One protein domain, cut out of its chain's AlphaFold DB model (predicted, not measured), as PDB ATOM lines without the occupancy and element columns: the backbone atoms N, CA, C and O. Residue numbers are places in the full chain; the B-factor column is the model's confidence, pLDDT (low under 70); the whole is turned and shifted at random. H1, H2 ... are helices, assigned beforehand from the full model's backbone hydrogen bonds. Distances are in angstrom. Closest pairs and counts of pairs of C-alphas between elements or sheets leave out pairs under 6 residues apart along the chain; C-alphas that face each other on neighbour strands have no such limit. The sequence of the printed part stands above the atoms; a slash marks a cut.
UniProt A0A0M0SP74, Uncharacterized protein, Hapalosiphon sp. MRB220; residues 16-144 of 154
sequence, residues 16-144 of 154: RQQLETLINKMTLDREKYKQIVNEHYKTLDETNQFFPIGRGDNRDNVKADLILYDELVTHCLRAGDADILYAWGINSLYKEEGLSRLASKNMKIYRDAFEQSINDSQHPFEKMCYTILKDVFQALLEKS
ATOM      1  N   ARG A  16     -69.976  23.304  20.859       85.94
ATOM      2  CA  ARG A  16     -69.971  21.835  20.895       85.94
ATOM      3  C   ARG A  16     -69.388  21.234  19.611       85.94
ATOM      4  O   ARG A  16     -68.444  20.459  19.683       85.94
ATOM      5  N   GLN A  17     -69.859  21.674  18.441       87.00
ATOM      6  CA  GLN A  17     -69.337  21.214  17.144       87.00
ATOM      7  C   GLN A  17     -67.842  21.528  16.957       87.00
ATOM      8  O   GLN A  17     -67.093  20.718  16.406       87.00
ATOM      9  N   GLN A  18     -67.385  22.698  17.416       90.19
ATOM     10  CA  GLN A  18     -65.968  23.067  17.361       90.19
ATOM     11  C   GLN A  18     -65.107  22.185  18.275       90.19
ATOM     12  O   GLN A  18     -64.034  21.750  17.858       90.19
ATOM     13  N   LEU A  19     -65.588  21.887  19.485       89.88
ATOM     14  CA  LEU A  19     -64.921  20.988  20.427       89.88
ATOM     15  C   LEU A  19     -64.854  19.557  19.890       89.88
ATOM     16  O   LEU A  19     -63.780  18.968  19.893       89.88
ATOM     17  N   GLU A  20     -65.953  19.020  19.359       91.00
ATOM     18  CA  GLU A  20     -65.983  17.690  18.734       91.00
ATOM     19  C   GLU A  20     -65.003  17.598  17.559       91.00
ATOM     20  O   GLU A  20     -64.233  16.643  17.454       91.00
ATOM     21  N   THR A  21     -64.961  18.627  16.708       92.75
ATOM     22  CA  THR A  21     -64.004  18.696  15.594       92.75
ATOM     23  C   THR A  21     -62.559  18.695  16.097       92.75
ATOM     24  O   THR A  21     -61.713  17.988  15.545       92.75
ATOM     25  N   LEU A  22     -62.264  19.458  17.155       93.12
ATOM     26  CA  LEU A  22     -60.928  19.518  17.744       93.12
ATOM     27  C   LEU A  22     -60.532  18.185  18.394       93.12
ATOM     28  O   LEU A  22     -59.423  17.712  18.161       93.12
ATOM     29  N   ILE A  23     -61.439  17.551  19.144       91.75
ATOM     30  CA  ILE A  23     -61.229  16.236  19.767       91.75
ATOM     31  C   ILE A  23     -60.960  15.172  18.700       91.75
ATOM     32  O   ILE A  23     -60.014  14.390  18.833       91.75
ATOM     33  N   ASN A  24     -61.739  15.164  17.616       93.38
ATOM     34  CA  ASN A  24     -61.543  14.232  16.508       93.38
ATOM     35  C   ASN A  24     -60.187  14.451  15.835       93.38
ATOM     36  O   ASN A  24     -59.454  13.494  15.595       93.38
ATOM     37  N   LYS A  25     -59.808  15.711  15.591       94.81
ATOM     38  CA  LYS A  25     -58.499  16.039  15.022       94.81
ATOM     39  C   LYS A  25     -57.354  15.604  15.942       94.81
ATOM     40  O   LYS A  25     -56.434  14.946  15.475       94.81
ATOM     41  N   MET A  26     -57.435  15.907  17.237       92.50
ATOM     42  CA  MET A  26     -56.426  15.494  18.220       92.50
ATOM     43  C   MET A  26     -56.295  13.973  18.305       92.50
ATOM     44  O   MET A  26     -55.183  13.462  18.392       92.50
ATOM     45  N   THR A  27     -57.414  13.249  18.254       92.19
ATOM     46  CA  THR A  27     -57.418  11.781  18.223       92.19
ATOM     47  C   THR A  27     -56.695  11.261  16.981       92.19
ATOM     48  O   THR A  27     -55.797  10.433  17.097       92.19
ATOM     49  N   LEU A  28     -57.015  11.792  15.797       94.31
ATOM     50  CA  LEU A  28     -56.350  11.401  14.549       94.31
ATOM     51  C   LEU A  28     -54.851  11.723  14.556       94.31
ATOM     52  O   LEU A  28     -54.052  10.920  14.079       94.31
ATOM     53  N   ASP A  29     -54.464  12.881  15.090       94.69
ATOM     54  CA  ASP A  29     -53.061  13.289  15.174       94.69
ATOM     55  C   ASP A  29     -52.275  12.385  16.141       94.69
ATOM     56  O   ASP A  29     -51.146  12.000  15.834       94.69
ATOM     57  N   ARG A  30     -52.884  11.964  17.260       93.69
ATOM     58  CA  ARG A  30     -52.301  10.978  18.188       93.69
ATOM     59  C   ARG A  30     -52.133   9.603  17.550       93.69
ATOM     60  O   ARG A  30     -51.074   9.001  17.695       93.69
ATOM     61  N   GLU A  31     -53.124   9.119  16.806       94.25
ATOM     62  CA  GLU A  31     -53.014   7.837  16.098       94.25
ATOM     63  C   GLU A  31     -51.913   7.862  15.032       94.25
ATOM     64  O   GLU A  31     -51.076   6.959  14.981       94.25
ATOM     65  N   LYS A  32     -51.833   8.933  14.234       95.94
ATOM     66  CA  LYS A  32     -50.733   9.122  13.272       95.94
ATOM     67  C   LYS A  32     -49.376   9.175  13.967       95.94
ATOM     68  O   LYS A  32     -48.415   8.582  13.487       95.94
ATOM     69  N   TYR A  33     -49.294   9.863  15.103       96.25
ATOM     70  CA  TYR A  33     -48.076   9.911  15.902       96.25
ATOM     71  C   TYR A  33     -47.645   8.512  16.359       96.25
ATOM     72  O   TYR A  33     -46.491   8.134  16.159       96.25
ATOM     73  N   LYS A  34     -48.575   7.715  16.901       96.00
ATOM     74  CA  LYS A  34     -48.308   6.326  17.299       96.00
ATOM     75  C   LYS A  34     -47.825   5.477  16.130       96.00
ATOM     76  O   LYS A  34     -46.885   4.711  16.305       96.00
ATOM     77  N   GLN A  35     -48.422   5.621  14.947       96.00
ATOM     78  CA  GLN A  35     -47.982   4.904  13.744       96.00
ATOM     79  C   GLN A  35     -46.517   5.207  13.412       96.00
ATOM     80  O   GLN A  35     -45.723   4.276  13.300       96.00
ATOM     81  N   ILE A  36     -46.136   6.488  13.368       96.69
ATOM     82  CA  ILE A  36     -44.753   6.912  13.085       96.69
ATOM     83  C   ILE A  36     -43.776   6.347  14.123       96.69
ATOM     84  O   ILE A  36     -42.715   5.833  13.776       96.69
ATOM     85  N   VAL A  37     -44.129   6.425  15.408       96.50
ATOM     86  CA  VAL A  37     -43.273   5.919  16.490       96.50
ATOM     87  C   VAL A  37     -43.141   4.395  16.431       96.50
ATOM     88  O   VAL A  37     -42.047   3.864  16.606       96.50
ATOM     89  N   ASN A  38     -44.229   3.683  16.134       94.56
ATOM     90  CA  ASN A  38     -44.202   2.232  15.969       94.56
ATOM     91  C   ASN A  38     -43.333   1.806  14.785       94.56
ATOM     92  O   ASN A  38     -42.574   0.851  14.911       94.56
ATOM     93  N   GLU A  39     -43.411   2.504  13.652       94.88
ATOM     94  CA  GLU A  39     -42.537   2.246  12.504       94.88
ATOM     95  C   GLU A  39     -41.066   2.472  12.866       94.88
ATOM     96  O   GLU A  39     -40.229   1.615  12.584       94.88
ATOM     97  N   HIS A  40     -40.764   3.568  13.567       93.88
ATOM     98  CA  HIS A  40     -39.413   3.871  14.033       93.88
ATOM     99  C   HIS A  40     -38.839   2.759  14.919       93.88
ATOM    100  O   HIS A  40     -37.776   2.214  14.615       93.88
ATOM    101  N   TYR A  41     -39.546   2.375  15.985       92.25
ATOM    102  CA  TYR A  41     -39.055   1.343  16.899       92.25
ATOM    103  C   TYR A  41     -39.053  -0.054  16.282       92.25
ATOM    104  O   TYR A  41     -38.169  -0.849  16.598       92.25
ATOM    105  N   LYS A  42     -39.954  -0.337  15.334       91.81
ATOM    106  CA  LYS A  42     -39.895  -1.560  14.531       91.81
ATOM    107  C   LYS A  42     -38.597  -1.635  13.735       91.81
ATOM    108  O   LYS A  42     -37.912  -2.650  13.805       91.81
ATOM    109  N   THR A  43     -38.221  -0.561  13.041       91.31
ATOM    110  CA  THR A  43     -36.943  -0.503  12.319       91.31
ATOM    111  C   THR A  43     -35.749  -0.649  13.264       91.31
ATOM    112  O   THR A  43     -34.797  -1.360  12.939       91.31
ATOM    113  N   LEU A  44     -35.782  -0.030  14.449       88.00
ATOM    114  CA  LEU A  44     -34.705  -0.182  15.431       88.00
ATOM    115  C   LEU A  44     -34.596  -1.621  15.968       88.00
ATOM    116  O   LEU A  44     -33.482  -2.114  16.141       88.00
ATOM    117  N   ASP A  45     -35.716  -2.306  16.222       85.19
ATOM    118  CA  ASP A  45     -35.725  -3.705  16.679       85.19
ATOM    119  C   ASP A  45     -35.212  -4.649  15.581       85.19
ATOM    120  O   ASP A  45     -34.334  -5.470  15.836       85.19
ATOM    121  N   GLU A  46     -35.664  -4.470  14.335       85.56
ATOM    122  CA  GLU A  46     -35.218  -5.255  13.172       85.56
ATOM    123  C   GLU A  46     -33.720  -5.086  12.874       85.56
ATOM    124  O   GLU A  46     -33.067  -6.011  12.388       85.56
ATOM    125  N   THR A  47     -33.153  -3.920  13.189       84.06
ATOM    126  CA  THR A  47     -31.723  -3.620  13.001       84.06
ATOM    127  C   THR A  47     -30.873  -3.890  14.246       84.06
ATOM    128  O   THR A  47     -29.676  -3.598  14.235       84.06
ATOM    129  N   ASN A  48     -31.454  -4.448  15.319       76.88
ATOM    130  CA  ASN A  48     -30.811  -4.636  16.628       76.88
ATOM    131  C   ASN A  48     -30.180  -3.349  17.200       76.88
ATOM    132  O   ASN A  48     -29.225  -3.392  17.977       76.88
ATOM    133  N   GLN A  49     -30.713  -2.191  16.816       79.75
ATOM    134  CA  GLN A  49     -30.360  -0.887  17.379       79.75
ATOM    135  C   GLN A  49     -31.243  -0.539  18.580       79.75
ATOM    136  O   GLN A  49     -30.899   0.336  19.374       79.75
ATOM    137  N   PHE A  50     -32.354  -1.259  18.744       75.50
ATOM    138  CA  PHE A  50     -33.191  -1.236  19.930       75.50
ATOM    139  C   PHE A  50     -32.626  -2.212  20.974       75.50
ATOM    140  O   PHE A  50     -32.789  -3.429  20.872       75.50
ATOM    141  N   PHE A  51     -31.900  -1.661  21.947       75.75
ATOM    142  CA  PHE A  51     -31.055  -2.384  22.906       75.75
ATOM    143  C   PHE A  51     -29.953  -3.269  22.272       75.75
ATOM    144  O   PHE A  51     -30.054  -4.498  22.294       75.75
ATOM    145  N   PRO A  52     -28.870  -2.673  21.733       71.94
ATOM    146  CA  PRO A  52     -27.808  -3.424  21.076       71.94
ATOM    147  C   PRO A  52     -27.208  -4.530  21.952       71.94
ATOM    148  O   PRO A  52     -26.855  -4.315  23.118       71.94
ATOM    149  N   ILE A  53     -27.064  -5.715  21.362       70.62
ATOM    150  CA  ILE A  53     -26.509  -6.904  22.015       70.62
ATOM    151  C   ILE A  53     -24.994  -6.732  22.202       70.62
ATOM    152  O   ILE A  53     -24.315  -6.120  21.380       70.62
ATOM    153  N   GLY A  54     -24.447  -7.285  23.287       68.69
ATOM    154  CA  GLY A  54     -22.995  -7.360  23.491       68.69
ATOM    155  C   GLY A  54     -22.336  -6.069  23.983       68.69
ATOM    156  O   GLY A  54     -21.112  -5.992  24.020       68.69
ATOM    157  N   ARG A  55     -23.121  -5.068  24.407       75.50
ATOM    158  CA  ARG A  55     -22.596  -3.796  24.931       75.50
ATOM    159  C   ARG A  55     -21.847  -3.944  26.267       75.50
ATOM    160  O   ARG A  55     -20.933  -3.170  26.540       75.50
ATOM    161  N   GLY A  56     -22.173  -4.968  27.058       72.25
ATOM    162  CA  GLY A  56     -21.546  -5.250  28.353       72.25
ATOM    163  C   GLY A  56     -22.127  -4.430  29.512       72.25
ATOM    164  O   GLY A  56     -22.744  -3.384  29.309       72.25
ATOM    165  N   ASP A  57     -21.918  -4.917  30.738       83.62
ATOM    166  CA  ASP A  57     -22.445  -4.318  31.973       83.62
ATOM    167  C   ASP A  57     -21.540  -3.171  32.438       83.62
ATOM    168  O   ASP A  57     -20.587  -3.362  33.195       83.62
ATOM    169  N   ASN A  58     -21.792  -1.973  31.909       87.25
ATOM    170  CA  ASN A  58     -21.127  -0.751  32.339       87.25
ATOM    171  C   ASN A  58     -22.129   0.395  32.522       87.25
ATOM    172  O   ASN A  58     -23.263   0.360  32.038       87.25
ATOM    173  N   ARG A  59     -21.685   1.431  33.237       88.12
ATOM    174  CA  ARG A  59     -22.532   2.565  33.621       88.12
ATOM    175  C   ARG A  59     -23.101   3.321  32.418       88.12
ATOM    176  O   ARG A  59     -24.245   3.760  32.489       88.12
ATOM    177  N   ASP A  60     -22.332   3.467  31.345       90.88
ATOM    178  CA  ASP A  60     -22.756   4.222  30.162       90.88
ATOM    179  C   ASP A  60     -23.852   3.483  29.393       90.88
ATOM    180  O   ASP A  60     -24.827   4.094  28.964       90.88
ATOM    181  N   ASN A  61     -23.760   2.157  29.307       91.88
ATOM    182  CA  ASN A  61     -24.785   1.334  28.677       91.88
ATOM    183  C   ASN A  61     -26.065   1.267  29.511       91.88
ATOM    184  O   ASN A  61     -27.154   1.371  28.955       91.88
ATOM    185  N   VAL A  62     -25.954   1.155  30.839       92.56
ATOM    186  CA  VAL A  62     -27.129   1.242  31.724       92.56
ATOM    187  C   VAL A  62     -27.799   2.607  31.582       92.56
ATOM    188  O   VAL A  62     -29.019   2.691  31.493       92.56
ATOM    189  N   LYS A  63     -27.011   3.683  31.509       93.00
ATOM    190  CA  LYS A  63     -27.539   5.025  31.253       93.00
ATOM    191  C   LYS A  63     -28.236   5.105  29.892       93.00
ATOM    192  O   LYS A  63     -29.293   5.717  29.810       93.00
ATOM    193  N   ALA A  64     -27.678   4.493  28.850       92.00
ATOM    194  CA  ALA A  64     -28.306   4.448  27.532       92.00
ATOM    195  C   ALA A  64     -29.654   3.711  27.562       92.00
ATOM    196  O   ALA A  64     -30.619   4.192  26.977       92.00
ATOM    197  N   ASP A  65     -29.746   2.593  28.282       92.75
ATOM    198  CA  ASP A  65     -31.016   1.885  28.467       92.75
ATOM    199  C   ASP A  65     -32.056   2.759  29.189       92.75
ATOM    200  O   ASP A  65     -33.212   2.799  28.782       92.75
ATOM    201  N   LEU A  66     -31.654   3.486  30.239       94.69
ATOM    202  CA  LEU A  66     -32.546   4.404  30.957       94.69
ATOM    203  C   LEU A  66     -33.025   5.558  30.067       94.69
ATOM    204  O   LEU A  66     -34.207   5.873  30.083       94.69
ATOM    205  N   ILE A  67     -32.142   6.126  29.236       94.75
ATOM    206  CA  ILE A  67     -32.508   7.160  28.253       94.75
ATOM    207  C   ILE A  67     -33.565   6.630  27.276       94.75
ATOM    208  O   ILE A  67     -34.541   7.323  27.007       94.75
ATOM    209  N   LEU A  68     -33.417   5.394  26.785       93.44
ATOM    210  CA  LEU A  68     -34.417   4.779  25.904       93.44
ATOM    211  C   LEU A  68     -35.779   4.639  26.598       93.44
ATOM    212  O   LEU A  68     -36.817   4.878  25.983       93.44
ATOM    213  N   TYR A  69     -35.800   4.273  27.882       95.88
ATOM    214  CA  TYR A  69     -37.049   4.227  28.642       95.88
ATOM    215  C   TYR A  69     -37.662   5.620  28.845       95.88
ATOM    216  O   TYR A  69     -38.869   5.762  28.656       95.88
ATOM    217  N   ASP A  70     -36.864   6.646  29.141       96.81
ATOM    218  CA  ASP A  70     -37.340   8.035  29.239       96.81
ATOM    219  C   ASP A  70     -37.909   8.541  27.898       96.81
ATOM    220  O   ASP A  70     -38.932   9.235  27.860       96.81
ATOM    221  N   GLU A  71     -37.304   8.156  26.770       96.44
ATOM    222  CA  GLU A  71     -37.831   8.439  25.431       96.44
ATOM    223  C   GLU A  71     -39.197   7.777  25.220       96.44
ATOM    224  O   GLU A  71     -40.148   8.442  24.802       96.44
ATOM    225  N   LEU A  72     -39.344   6.497  25.576       96.81
ATOM    226  CA  LEU A  72     -40.627   5.791  25.495       96.81
ATOM    227  C   LEU A  72     -41.703   6.448  26.369       96.81
ATOM    228  O   LEU A  72     -42.847   6.591  25.932       96.81
ATOM    229  N   VAL A  73     -41.352   6.899  27.575       97.69
ATOM    230  CA  VAL A  73     -42.268   7.651  28.448       97.69
ATOM    231  C   VAL A  73     -42.648   8.994  27.815       97.69
ATOM    232  O   VAL A  73     -43.825   9.362  27.794       97.69
ATOM    233  N   THR A  74     -41.695   9.690  27.197       96.88
ATOM    234  CA  THR A  74     -41.958  10.926  26.441       96.88
ATOM    235  C   THR A  74     -42.916  10.683  25.273       96.88
ATOM    236  O   THR A  74     -43.825  11.482  25.023       96.88
ATOM    237  N   HIS A  75     -42.758   9.564  24.564       97.19
ATOM    238  CA  HIS A  75     -43.679   9.151  23.513       97.19
ATOM    239  C   HIS A  75     -45.087   8.876  24.059       97.19
ATOM    240  O   HIS A  75     -46.060   9.308  23.439       97.19
ATOM    241  N   CYS A  76     -45.206   8.257  25.236       96.56
ATOM    242  CA  CYS A  76     -46.491   8.039  25.907       96.56
ATOM    243  C   CYS A  76     -47.188   9.357  26.255       96.56
ATOM    244  O   CYS A  76     -48.379   9.514  25.995       96.56
ATOM    245  N   LEU A  77     -46.456  10.355  26.763       95.38
ATOM    246  CA  LEU A  77     -47.019  11.680  27.058       95.38
ATOM    247  C   LEU A  77     -47.589  12.362  25.805       95.38
ATOM    248  O   LEU A  77     -48.643  12.994  25.862       95.38
ATOM    249  N   ARG A  78     -46.906  12.217  24.665       94.62
ATOM    250  CA  ARG A  78     -47.344  12.787  23.381       94.62
ATOM    251  C   ARG A  78     -48.531  12.035  22.782       94.62
ATOM    252  O   ARG A  78     -49.453  12.671  22.272       94.62
ATOM    253  N   ALA A  79     -48.525  10.706  22.865       93.94
ATOM    254  CA  ALA A  79     -49.630   9.863  22.416       93.94
ATOM    255  C   ALA A  79     -50.872  10.009  23.314       93.94
ATOM    256  O   ALA A  79     -51.999   9.951  22.827       93.94
ATOM    257  N   GLY A  80     -50.674  10.273  24.608       92.06
ATOM    258  CA  GLY A  80     -51.732  10.322  25.615       92.06
ATOM    259  C   GLY A  80     -52.184   8.942  26.103       92.06
ATOM    260  O   GLY A  80     -53.251   8.841  26.704       92.06
ATOM    261  N   ASP A  81     -51.402   7.897  25.834       93.06
ATOM    262  CA  ASP A  81     -51.618   6.520  26.279       93.06
ATOM    263  C   ASP A  81     -50.269   5.824  26.549       93.06
ATOM    264  O   ASP A  81     -49.205   6.413  26.345       93.06
ATOM    265  N   ALA A  82     -50.312   4.608  27.097       96.12
ATOM    266  CA  ALA A  82     -49.124   3.833  27.461       96.12
ATOM    267  C   ALA A  82     -48.793   2.731  26.436       96.12
ATOM    268  O   ALA A  82     -47.916   1.904  26.688       96.12
ATOM    269  N   ASP A  83     -49.476   2.695  25.287       95.25
ATOM    270  CA  ASP A  83     -49.389   1.575  24.343       95.25
ATOM    271  C   ASP A  83     -47.971   1.426  23.782       95.25
ATOM    272  O   ASP A  83     -47.459   0.314  23.656       95.25
ATOM    273  N   ILE A  84     -47.301   2.553  23.518       95.06
ATOM    274  CA  ILE A  84     -45.911   2.588  23.044       95.06
ATOM    275  C   ILE A  84     -44.965   1.959  24.079       95.06
ATOM    276  O   ILE A  84     -44.104   1.152  23.722       95.06
ATOM    277  N   LEU A  85     -45.143   2.282  25.364       96.31
ATOM    278  CA  LEU A  85     -44.346   1.713  26.450       96.31
ATOM    279  C   LEU A  85     -44.570   0.206  26.580       96.31
ATOM    280  O   LEU A  85     -43.606  -0.543  26.742       96.31
ATOM    281  N   TYR A  86     -45.817  -0.257  26.476       95.12
ATOM    282  CA  TYR A  86     -46.108  -1.688  26.491       95.12
ATOM    283  C   TYR A  86     -45.479  -2.404  25.298       95.12
ATOM    284  O   TYR A  86     -44.784  -3.402  25.486       95.12
ATOM    285  N   ALA A  87     -45.675  -1.884  24.087       92.44
ATOM    286  CA  ALA A  87     -45.200  -2.503  22.857       92.44
ATOM    287  C   ALA A  87     -43.671  -2.623  22.808       92.44
ATOM    288  O   ALA A  87     -43.152  -3.697  22.494       92.44
ATOM    289  N   TRP A  88     -42.958  -1.549  23.149       92.19
ATOM    290  CA  TRP A  88     -41.514  -1.457  22.923       92.19
ATOM    291  C   TRP A  88     -40.689  -1.514  24.204       92.19
ATOM    292  O   TRP A  88     -39.593  -2.058  24.193       92.19
ATOM    293  N   GLY A  89     -41.196  -1.033  25.335       91.62
ATOM    294  CA  GLY A  89     -40.463  -1.068  26.602       91.62
ATOM    295  C   GLY A  89     -40.639  -2.370  27.377       91.62
ATOM    296  O   GLY A  89     -39.664  -2.930  27.869       91.62
ATOM    297  N   ILE A  90     -41.882  -2.839  27.508       92.62
ATOM    298  CA  ILE A  90     -42.235  -3.938  28.419       92.62
ATOM    299  C   ILE A  90     -42.251  -5.272  27.685       92.62
ATOM    300  O   ILE A  90     -41.572  -6.209  28.098       92.62
ATOM    301  N   ASN A  91     -42.986  -5.373  26.575       90.12
ATOM    302  CA  ASN A  91     -43.090  -6.623  25.821       90.12
ATOM    303  C   ASN A  91     -41.727  -7.073  25.286       90.12
ATOM    304  O   ASN A  91     -41.473  -8.272  25.207       90.12
ATOM    305  N   SER A  92     -40.829  -6.132  24.978       83.69
ATOM    306  CA  SER A  92     -39.458  -6.433  24.557       83.69
ATOM    307  C   SER A  92     -38.658  -7.181  25.626       83.69
ATOM    308  O   SER A  92     -37.883  -8.063  25.270       83.69
ATOM    309  N   LEU A  93     -38.891  -6.923  26.918       86.12
ATOM    310  CA  LEU A  93     -38.236  -7.641  28.019       86.12
ATOM    311  C   LEU A  93     -38.712  -9.090  28.148       86.12
ATOM    312  O   LEU A  93     -37.959  -9.943  28.617       86.12
ATOM    313  N   TYR A  94     -39.954  -9.365  27.742       83.06
ATOM    314  CA  TYR A  94     -40.568 -10.692  27.809       83.06
ATOM    315  C   TYR A  94     -40.386 -11.525  26.532       83.06
ATOM    316  O   TYR A  94     -40.723 -12.710  26.541       83.06
ATOM    317  N   LYS A  95     -39.847 -10.943  25.451       80.50
ATOM    318  CA  LYS A  95     -39.424 -11.695  24.259       80.50
ATOM    319  C   LYS A  95     -38.267 -12.640  24.603       80.50
ATOM    320  O   LYS A  95     -37.530 -12.429  25.569       80.50
ATOM    321  N   GLU A  96     -38.088 -13.671  23.778       64.94
ATOM    322  CA  GLU A  96     -36.891 -14.513  23.819       64.94
ATOM    323  C   GLU A  96     -35.652 -13.603  23.708       64.94
ATOM    324  O   GLU A  96     -35.610 -12.711  22.865       64.94
ATOM    325  N   GLU A  97     -34.709 -13.744  24.643       71.75
ATOM    326  CA  GLU A  97     -33.520 -12.883  24.793       71.75
ATOM    327  C   GLU A  97     -33.753 -11.423  25.244       71.75
ATOM    328  O   GLU A  97     -32.787 -10.664  25.368       71.75
ATOM    329  N   GLY A  98     -34.979 -11.015  25.579       77.19
ATOM    330  CA  GLY A  98     -35.297  -9.637  25.984       77.19
ATOM    331  C   GLY A  98     -34.441  -9.122  27.145       77.19
ATOM    332  O   GLY A  98     -33.776  -8.092  27.047       77.19
ATOM    333  N   LEU A  99     -34.357  -9.900  28.230       81.69
ATOM    334  CA  LEU A  99     -33.530  -9.559  29.396       81.69
ATOM    335  C   LEU A  99     -32.022  -9.569  29.114       81.69
ATOM    336  O   LEU A  99     -31.272  -8.913  29.830       81.69
ATOM    337  N   SER A 100     -31.556 -10.311  28.105       79.62
ATOM    338  CA  SER A 100     -30.138 -10.303  27.713       79.62
ATOM    339  C   SER A 100     -29.743  -9.083  26.885       79.62
ATOM    340  O   SER A 100     -28.547  -8.852  26.713       79.62
ATOM    341  N   ARG A 101     -30.713  -8.301  26.394       80.88
ATOM    342  CA  ARG A 101     -30.457  -7.047  25.672       80.88
ATOM    343  C   ARG A 101     -30.190  -5.862  26.604       80.88
ATOM    344  O   ARG A 101     -29.564  -4.886  26.186       80.88
ATOM    345  N   LEU A 102     -30.625  -5.959  27.861       88.31
ATOM    346  CA  LEU A 102     -30.295  -4.979  28.891       88.31
ATOM    347  C   LEU A 102     -28.800  -5.010  29.209       88.31
ATOM    348  O   LEU A 102     -28.186  -6.075  29.313       88.31
ATOM    349  N   ALA A 103     -28.229  -3.827  29.413       89.69
ATOM    350  CA  ALA A 103     -26.831  -3.651  29.762       89.69
ATOM    351  C   ALA A 103     -26.471  -4.357  31.073       89.69
ATOM    352  O   ALA A 103     -25.453  -5.045  31.142       89.69
ATOM    353  N   SER A 104     -27.318  -4.221  32.101       89.38
ATOM    354  CA  SER A 104     -27.096  -4.854  33.399       89.38
ATOM    355  C   SER A 104     -28.121  -5.936  33.700       89.38
ATOM    356  O   SER A 104     -29.322  -5.782  33.497       89.38
ATOM    357  N   LYS A 105     -27.648  -7.026  34.309       87.69
ATOM    358  CA  LYS A 105     -28.523  -8.062  34.888       87.69
ATOM    359  C   LYS A 105     -29.042  -7.676  36.273       87.69
ATOM    360  O   LYS A 105     -29.882  -8.377  36.840       87.69
ATOM    361  N   ASN A 106     -28.546  -6.579  36.840       90.25
ATOM    362  CA  ASN A 106     -28.981  -6.099  38.138       90.25
ATOM    363  C   ASN A 106     -30.253  -5.252  38.005       90.25
ATOM    364  O   ASN A 106     -30.202  -4.024  37.971       90.25
ATOM    365  N   MET A 107     -31.409  -5.922  37.996       92.88
ATOM    366  CA  MET A 107     -32.731  -5.286  37.869       92.88
ATOM    367  C   MET A 107     -33.002  -4.219  38.941       92.88
ATOM    368  O   MET A 107     -33.791  -3.304  38.719       92.88
ATOM    369  N   LYS A 108     -32.314  -4.296  40.090       95.06
ATOM    370  CA  LYS A 108     -32.401  -3.280  41.143       95.06
ATOM    371  C   LYS A 108     -31.978  -1.895  40.644       95.06
ATOM    372  O   LYS A 108     -32.587  -0.921  41.062       95.06
ATOM    373  N   ILE A 109     -30.983  -1.804  39.756       95.00
ATOM    374  CA  ILE A 109     -30.496  -0.515  39.236       95.00
ATOM    375  C   ILE A 109     -31.602   0.197  38.455       95.00
ATOM    376  O   ILE A 109     -31.872   1.365  38.710       95.00
ATOM    377  N   TYR A 110     -32.278  -0.523  37.559       96.00
ATOM    378  CA  TYR A 110     -33.390   0.015  36.776       96.00
ATOM    379  C   TYR A 110     -34.574   0.391  37.666       96.00
ATOM    380  O   TYR A 110     -35.087   1.500  37.575       96.00
ATOM    381  N   ARG A 111     -34.965  -0.495  38.590       97.56
ATOM    382  CA  ARG A 111     -36.034  -0.212  39.554       97.56
ATOM    383  C   ARG A 111     -35.757   1.056  40.369       97.56
ATOM    384  O   ARG A 111     -36.645   1.891  40.493       97.56
ATOM    385  N   ASP A 112     -34.558   1.181  40.936       98.00
ATOM    386  CA  ASP A 112     -34.184   2.332  41.768       98.00
ATOM    387  C   ASP A 112     -34.141   3.622  40.934       98.00
ATOM    388  O   ASP A 112     -34.563   4.672  41.414       98.00
ATOM    389  N   ALA A 113     -33.705   3.540  39.672       97.94
ATOM    390  CA  ALA A 113     -33.759   4.667  38.744       97.94
ATOM    391  C   ALA A 113     -35.204   5.108  38.458       97.94
ATOM    392  O   ALA A 113     -35.500   6.294  38.549       97.94
ATOM    393  N   PHE A 114     -36.124   4.175  38.191       98.31
ATOM    394  CA  PHE A 114     -37.526   4.529  37.953       98.31
ATOM    395  C   PHE A 114     -38.235   5.040  39.209       98.31
ATOM    396  O   PHE A 114     -39.055   5.946  39.106       98.31
ATOM    397  N   GLU A 115     -37.898   4.534  40.399       98.50
ATOM    398  CA  GLU A 115     -38.362   5.118  41.665       98.50
ATOM    399  C   GLU A 115     -37.914   6.582  41.796       98.50
ATOM    400  O   GLU A 115     -38.714   7.441  42.166       98.50
ATOM    401  N   GLN A 116     -36.670   6.895  41.425       98.06
ATOM    402  CA  GLN A 116     -36.190   8.276  41.396       98.06
ATOM    403  C   GLN A 116     -36.968   9.128  40.377       98.06
ATOM    404  O   GLN A 116     -37.461  10.194  40.741       98.06
ATOM    405  N   SER A 117     -37.181   8.639  39.149       98.06
ATOM    406  CA  SER A 117     -37.963   9.355  38.128       98.06
ATOM    407  C   SER A 117     -39.414   9.626  38.560       98.06
ATOM    408  O   SER A 117     -39.960  10.688  38.259       98.06
ATOM    409  N   ILE A 118     -40.046   8.714  39.315       98.25
ATOM    410  CA  ILE A 118     -41.383   8.935  39.907       98.25
ATOM    411  C   ILE A 118     -41.363  10.111  40.890       98.25
ATOM    412  O   ILE A 118     -42.291  10.928  40.896       98.25
ATOM    413  N   ASN A 119     -40.326  10.183  41.728       97.88
ATOM    414  CA  ASN A 119     -40.177  11.228  42.737       97.88
ATOM    415  C   ASN A 119     -39.885  12.598  42.110       97.88
ATOM    416  O   ASN A 119     -40.409  13.605  42.587       97.88
ATOM    417  N   ASP A 120     -39.118  12.625  41.019       97.38
ATOM    418  CA  ASP A 120     -38.731  13.861  40.331       97.38
ATOM    419  C   ASP A 120     -39.834  14.401  39.404       97.38
ATOM    420  O   ASP A 120     -39.987  15.620  39.250       97.38
ATOM    421  N   SER A 121     -40.643  13.517  38.813       96.00
ATOM    422  CA  SER A 121     -41.711  13.901  37.887       96.00
ATOM    423  C   SER A 121     -42.776  14.782  38.553       96.00
ATOM    424  O   SER A 121     -43.192  14.574  39.696       96.00
ATOM    425  N   GLN A 122     -43.288  15.756  37.798       95.44
ATOM    426  CA  GLN A 122     -44.419  16.606  38.195       95.44
ATOM    427  C   GLN A 122     -45.712  16.266  37.439       95.44
ATOM    428  O   GLN A 122     -46.762  16.840  37.724       95.44
ATOM    429  N   HIS A 123     -45.669  15.330  36.486       95.06
ATOM    430  CA  HIS A 123     -46.797  15.026  35.610       95.06
ATOM    431  C   HIS A 123     -47.465  13.696  36.011       95.06
ATOM    432  O   HIS A 123     -46.820  12.649  35.950       95.06
ATOM    433  N   PRO A 124     -48.763  13.666  36.382       96.56
ATOM    434  CA  PRO A 124     -49.412  12.446  36.883       96.56
ATOM    435  C   PRO A 124     -49.331  11.253  35.923       96.56
ATOM    436  O   PRO A 124     -49.065  10.131  36.344       96.56
ATOM    437  N   PHE A 125     -49.506  11.500  34.622       95.81
ATOM    438  CA  PHE A 125     -49.409  10.442  33.615       95.81
ATOM    439  C   PHE A 125     -47.975   9.922  33.442       95.81
ATOM    440  O   PHE A 125     -47.765   8.739  33.211       95.81
ATOM    441  N   GLU A 126     -46.977  10.788  33.612       97.31
ATOM    442  CA  GLU A 126     -45.572  10.387  33.528       97.31
ATOM    443  C   GLU A 126     -45.204   9.498  34.725       97.31
ATOM    444  O   GLU A 126     -44.626   8.426  34.549       97.31
ATOM    445  N   LYS A 127     -45.650   9.875  35.934       98.12
ATOM    446  CA  LYS A 127     -45.531   9.033  37.136       98.12
ATOM    447  C   LYS A 127     -46.162   7.663  36.944       98.12
ATOM    448  O   LYS A 127     -45.581   6.669  37.373       98.12
ATOM    449  N   MET A 128     -47.330   7.598  36.305       98.12
ATOM    450  CA  MET A 128     -47.980   6.329  35.982       98.12
ATOM    451  C   MET A 128     -47.077   5.469  35.082       98.12
ATOM    452  O   MET A 128     -46.839   4.308  35.405       98.12
ATOM    453  N   CYS A 129     -46.513   6.035  34.011       98.25
ATOM    454  CA  CYS A 129     -45.592   5.316  33.127       98.25
ATOM    455  C   CYS A 129     -44.340   4.802  33.860       98.25
ATOM    456  O   CYS A 129     -43.996   3.626  33.724       98.25
ATOM    457  N   TYR A 130     -43.688   5.629  34.686       98.38
ATOM    458  CA  TYR A 130     -42.535   5.177  35.475       98.38
ATOM    459  C   TYR A 130     -42.912   4.161  36.558       98.38
ATOM    460  O   TYR A 130     -42.123   3.267  36.850       98.38
ATOM    461  N   THR A 131     -44.121   4.242  37.123       98.38
ATOM    462  CA  THR A 131     -44.627   3.237  38.072       98.38
ATOM    463  C   THR A 131     -44.756   1.876  37.398       98.38
ATOM    464  O   THR A 131     -44.256   0.893  37.934       98.38
ATOM    465  N   ILE A 132     -45.321   1.825  36.185       98.06
ATOM    466  CA  ILE A 132     -45.397   0.584  35.403       98.06
ATOM    467  C   ILE A 132     -43.993  -0.003  35.194       98.06
ATOM    468  O   ILE A 132     -43.779  -1.192  35.428       98.06
ATOM    469  N   LEU A 133     -43.023   0.823  34.784       97.88
ATOM    470  CA  LEU A 133     -41.640   0.375  34.597       97.88
ATOM    471  C   LEU A 133     -41.030  -0.150  35.896       97.88
ATOM    472  O   LEU A 133     -40.497  -1.260  35.923       97.88
ATOM    473  N   LYS A 134     -41.149   0.602  36.991       98.12
ATOM    474  CA  LYS A 134     -40.662   0.181  38.303       98.12
ATOM    475  C   LYS A 134     -41.217  -1.188  38.697       98.12
ATOM    476  O   LYS A 134     -40.442  -2.053  39.109       98.12
ATOM    477  N   ASP A 135     -42.523  -1.385  38.556       97.44
ATOM    478  CA  ASP A 135     -43.201  -2.615  38.962       97.44
ATOM    479  C   ASP A 135     -42.753  -3.810  38.112       97.44
ATOM    480  O   ASP A 135     -42.487  -4.889  38.649       97.44
ATOM    481  N   VAL A 136     -42.553  -3.613  36.803       95.94
ATOM    482  CA  VAL A 136     -41.977  -4.634  35.913       95.94
ATOM    483  C   VAL A 136     -40.580  -5.043  36.385       95.94
ATOM    484  O   VAL A 136     -40.305  -6.233  36.557       95.94
ATOM    485  N   PHE A 137     -39.693  -4.083  36.654       95.50
ATOM    486  CA  PHE A 137     -38.330  -4.388  37.101       95.50
ATOM    487  C   PHE A 137     -38.273  -4.965  38.523       95.50
ATOM    488  O   PHE A 137     -37.412  -5.801  38.815       95.50
ATOM    489  N   GLN A 138     -39.211  -4.597  39.399       96.06
ATOM    490  CA  GLN A 138     -39.382  -5.222  40.710       96.06
ATOM    491  C   GLN A 138     -39.817  -6.691  40.572       96.06
ATOM    492  O   GLN A 138     -39.205  -7.561  41.194       96.06
ATOM    493  N   ALA A 139     -40.788  -6.997  39.708       93.62
ATOM    494  CA  ALA A 139     -41.224  -8.371  39.454       93.62
ATOM    495  C   ALA A 139     -40.090  -9.240  38.877       93.62
ATOM    496  O   ALA A 139     -39.875 -10.379  39.305       93.62
ATOM    497  N   LEU A 140     -39.299  -8.692  37.948       91.56
ATOM    498  CA  LEU A 140     -38.113  -9.365  37.404       91.56
ATOM    499  C   LEU A 140     -37.058  -9.642  38.487       91.56
ATOM    500  O   LEU A 140     -36.464 -10.726  38.526       91.56
ATOM    501  N   LEU A 141     -36.847  -8.692  39.404       91.31
ATOM    502  CA  LEU A 141     -35.940  -8.857  40.537       91.31
ATOM    503  C   LEU A 141     -36.399  -9.990  41.467       91.31
ATOM    504  O   LEU A 141     -35.577 -10.801  41.896       91.31
ATOM    505  N   GLU A 142     -37.689 -10.069  41.776       91.69
ATOM    506  CA  GLU A 142     -38.267 -11.113  42.630       91.69
ATOM    507  C   GLU A 142     -38.164 -12.500  41.997       91.69
ATOM    508  O   GLU A 142     -37.693 -13.440  42.647       91.69
ATOM    509  N   LYS A 143     -38.482 -12.616  40.703       86.50
ATOM    510  CA  LYS A 143     -38.334 -13.866  39.947       86.50
ATOM    511  C   LYS A 143     -36.896 -14.391  39.991       86.50
ATOM    512  O   LYS A 143     -36.669 -15.573  40.238       86.50
ATOM    513  N   SER A 144     -35.913 -13.496  39.863       80.69
ATOM    514  CA  SER A 144     -34.488 -13.853  39.927       80.69
ATOM    515  C   SER A 144     -34.038 -14.400  41.294       80.69
ATOM    516  O   SER A 144     -33.047 -15.133  41.374       80.69
TER     517      SER A 144
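AT A GLANCE: This is residues 16 to 144 of the 154 residues of an uncharacterized protein of Hapalosiphon sp. MRB220 (UniProt A0A0M0SP74). A hairpin of two helices, H2 and H3, makes the middle of a helical bundle, with the long helix H1 on one side and a second hairpin, H5 and H6, packed on the other side through H6. Residues 16 to 25 of H1 stick out from the body, and short H4 lies near H3. The 129 printed residues have six named helices, H1 to H6 in chain order, and no named strand: the class is all helix. The whole is compact, with a radius of gyration of the C-alphas of 16.2 A, yet elongated, spanning 55 by 34 by 25 A.

HOW THE PARTS SIT: H1, residues 16 to 46, touches H2, residues 59 to 79, with residues 30 to 37 alone; the closest C-alphas, of Arg 30 and Ala 79, are 5.1 A apart in this hairpin. H3, residues 83 to 94, forms a hairpin with H2 at 34 degrees, a shallow tilt only just short of steep; the closest C-alphas, of Leu 72 and Leu 85, are 5.6 A apart. H6, residues 124 to 144, touches H2 at a steep tilt of 44 degrees, closest at C-alphas 73 and 129, 6.2 A. H5, residues 107 to 120, and H6 form a hairpin, closest at C-alphas 111 and 134, 4.8 A. H4, residues 98 to 101, is apart from H1. Every O i to N i+4 pair is within hydrogen-bond range in H1, H2, H5 and H6; H3 has 3 of 8, and 4 of 9 O i to N i+3 pairs.

IN THESE COORDINATES: H1 begins at C-alpha 16 (-69.971, 21.835, 20.895) and is 44.7 A long; H2 is 30.2 A. H6, 30.4 A, ends at C-alpha 144 (-34.488, -13.853, 39.927).

THE WHOLE: The C-alphas farthest apart, of Arg 16 and Gly 56, are 56.0 A apart. The printed part has no cut; the link H1 to H2 is long. Residues 54 and 96 have pLDDT under 70.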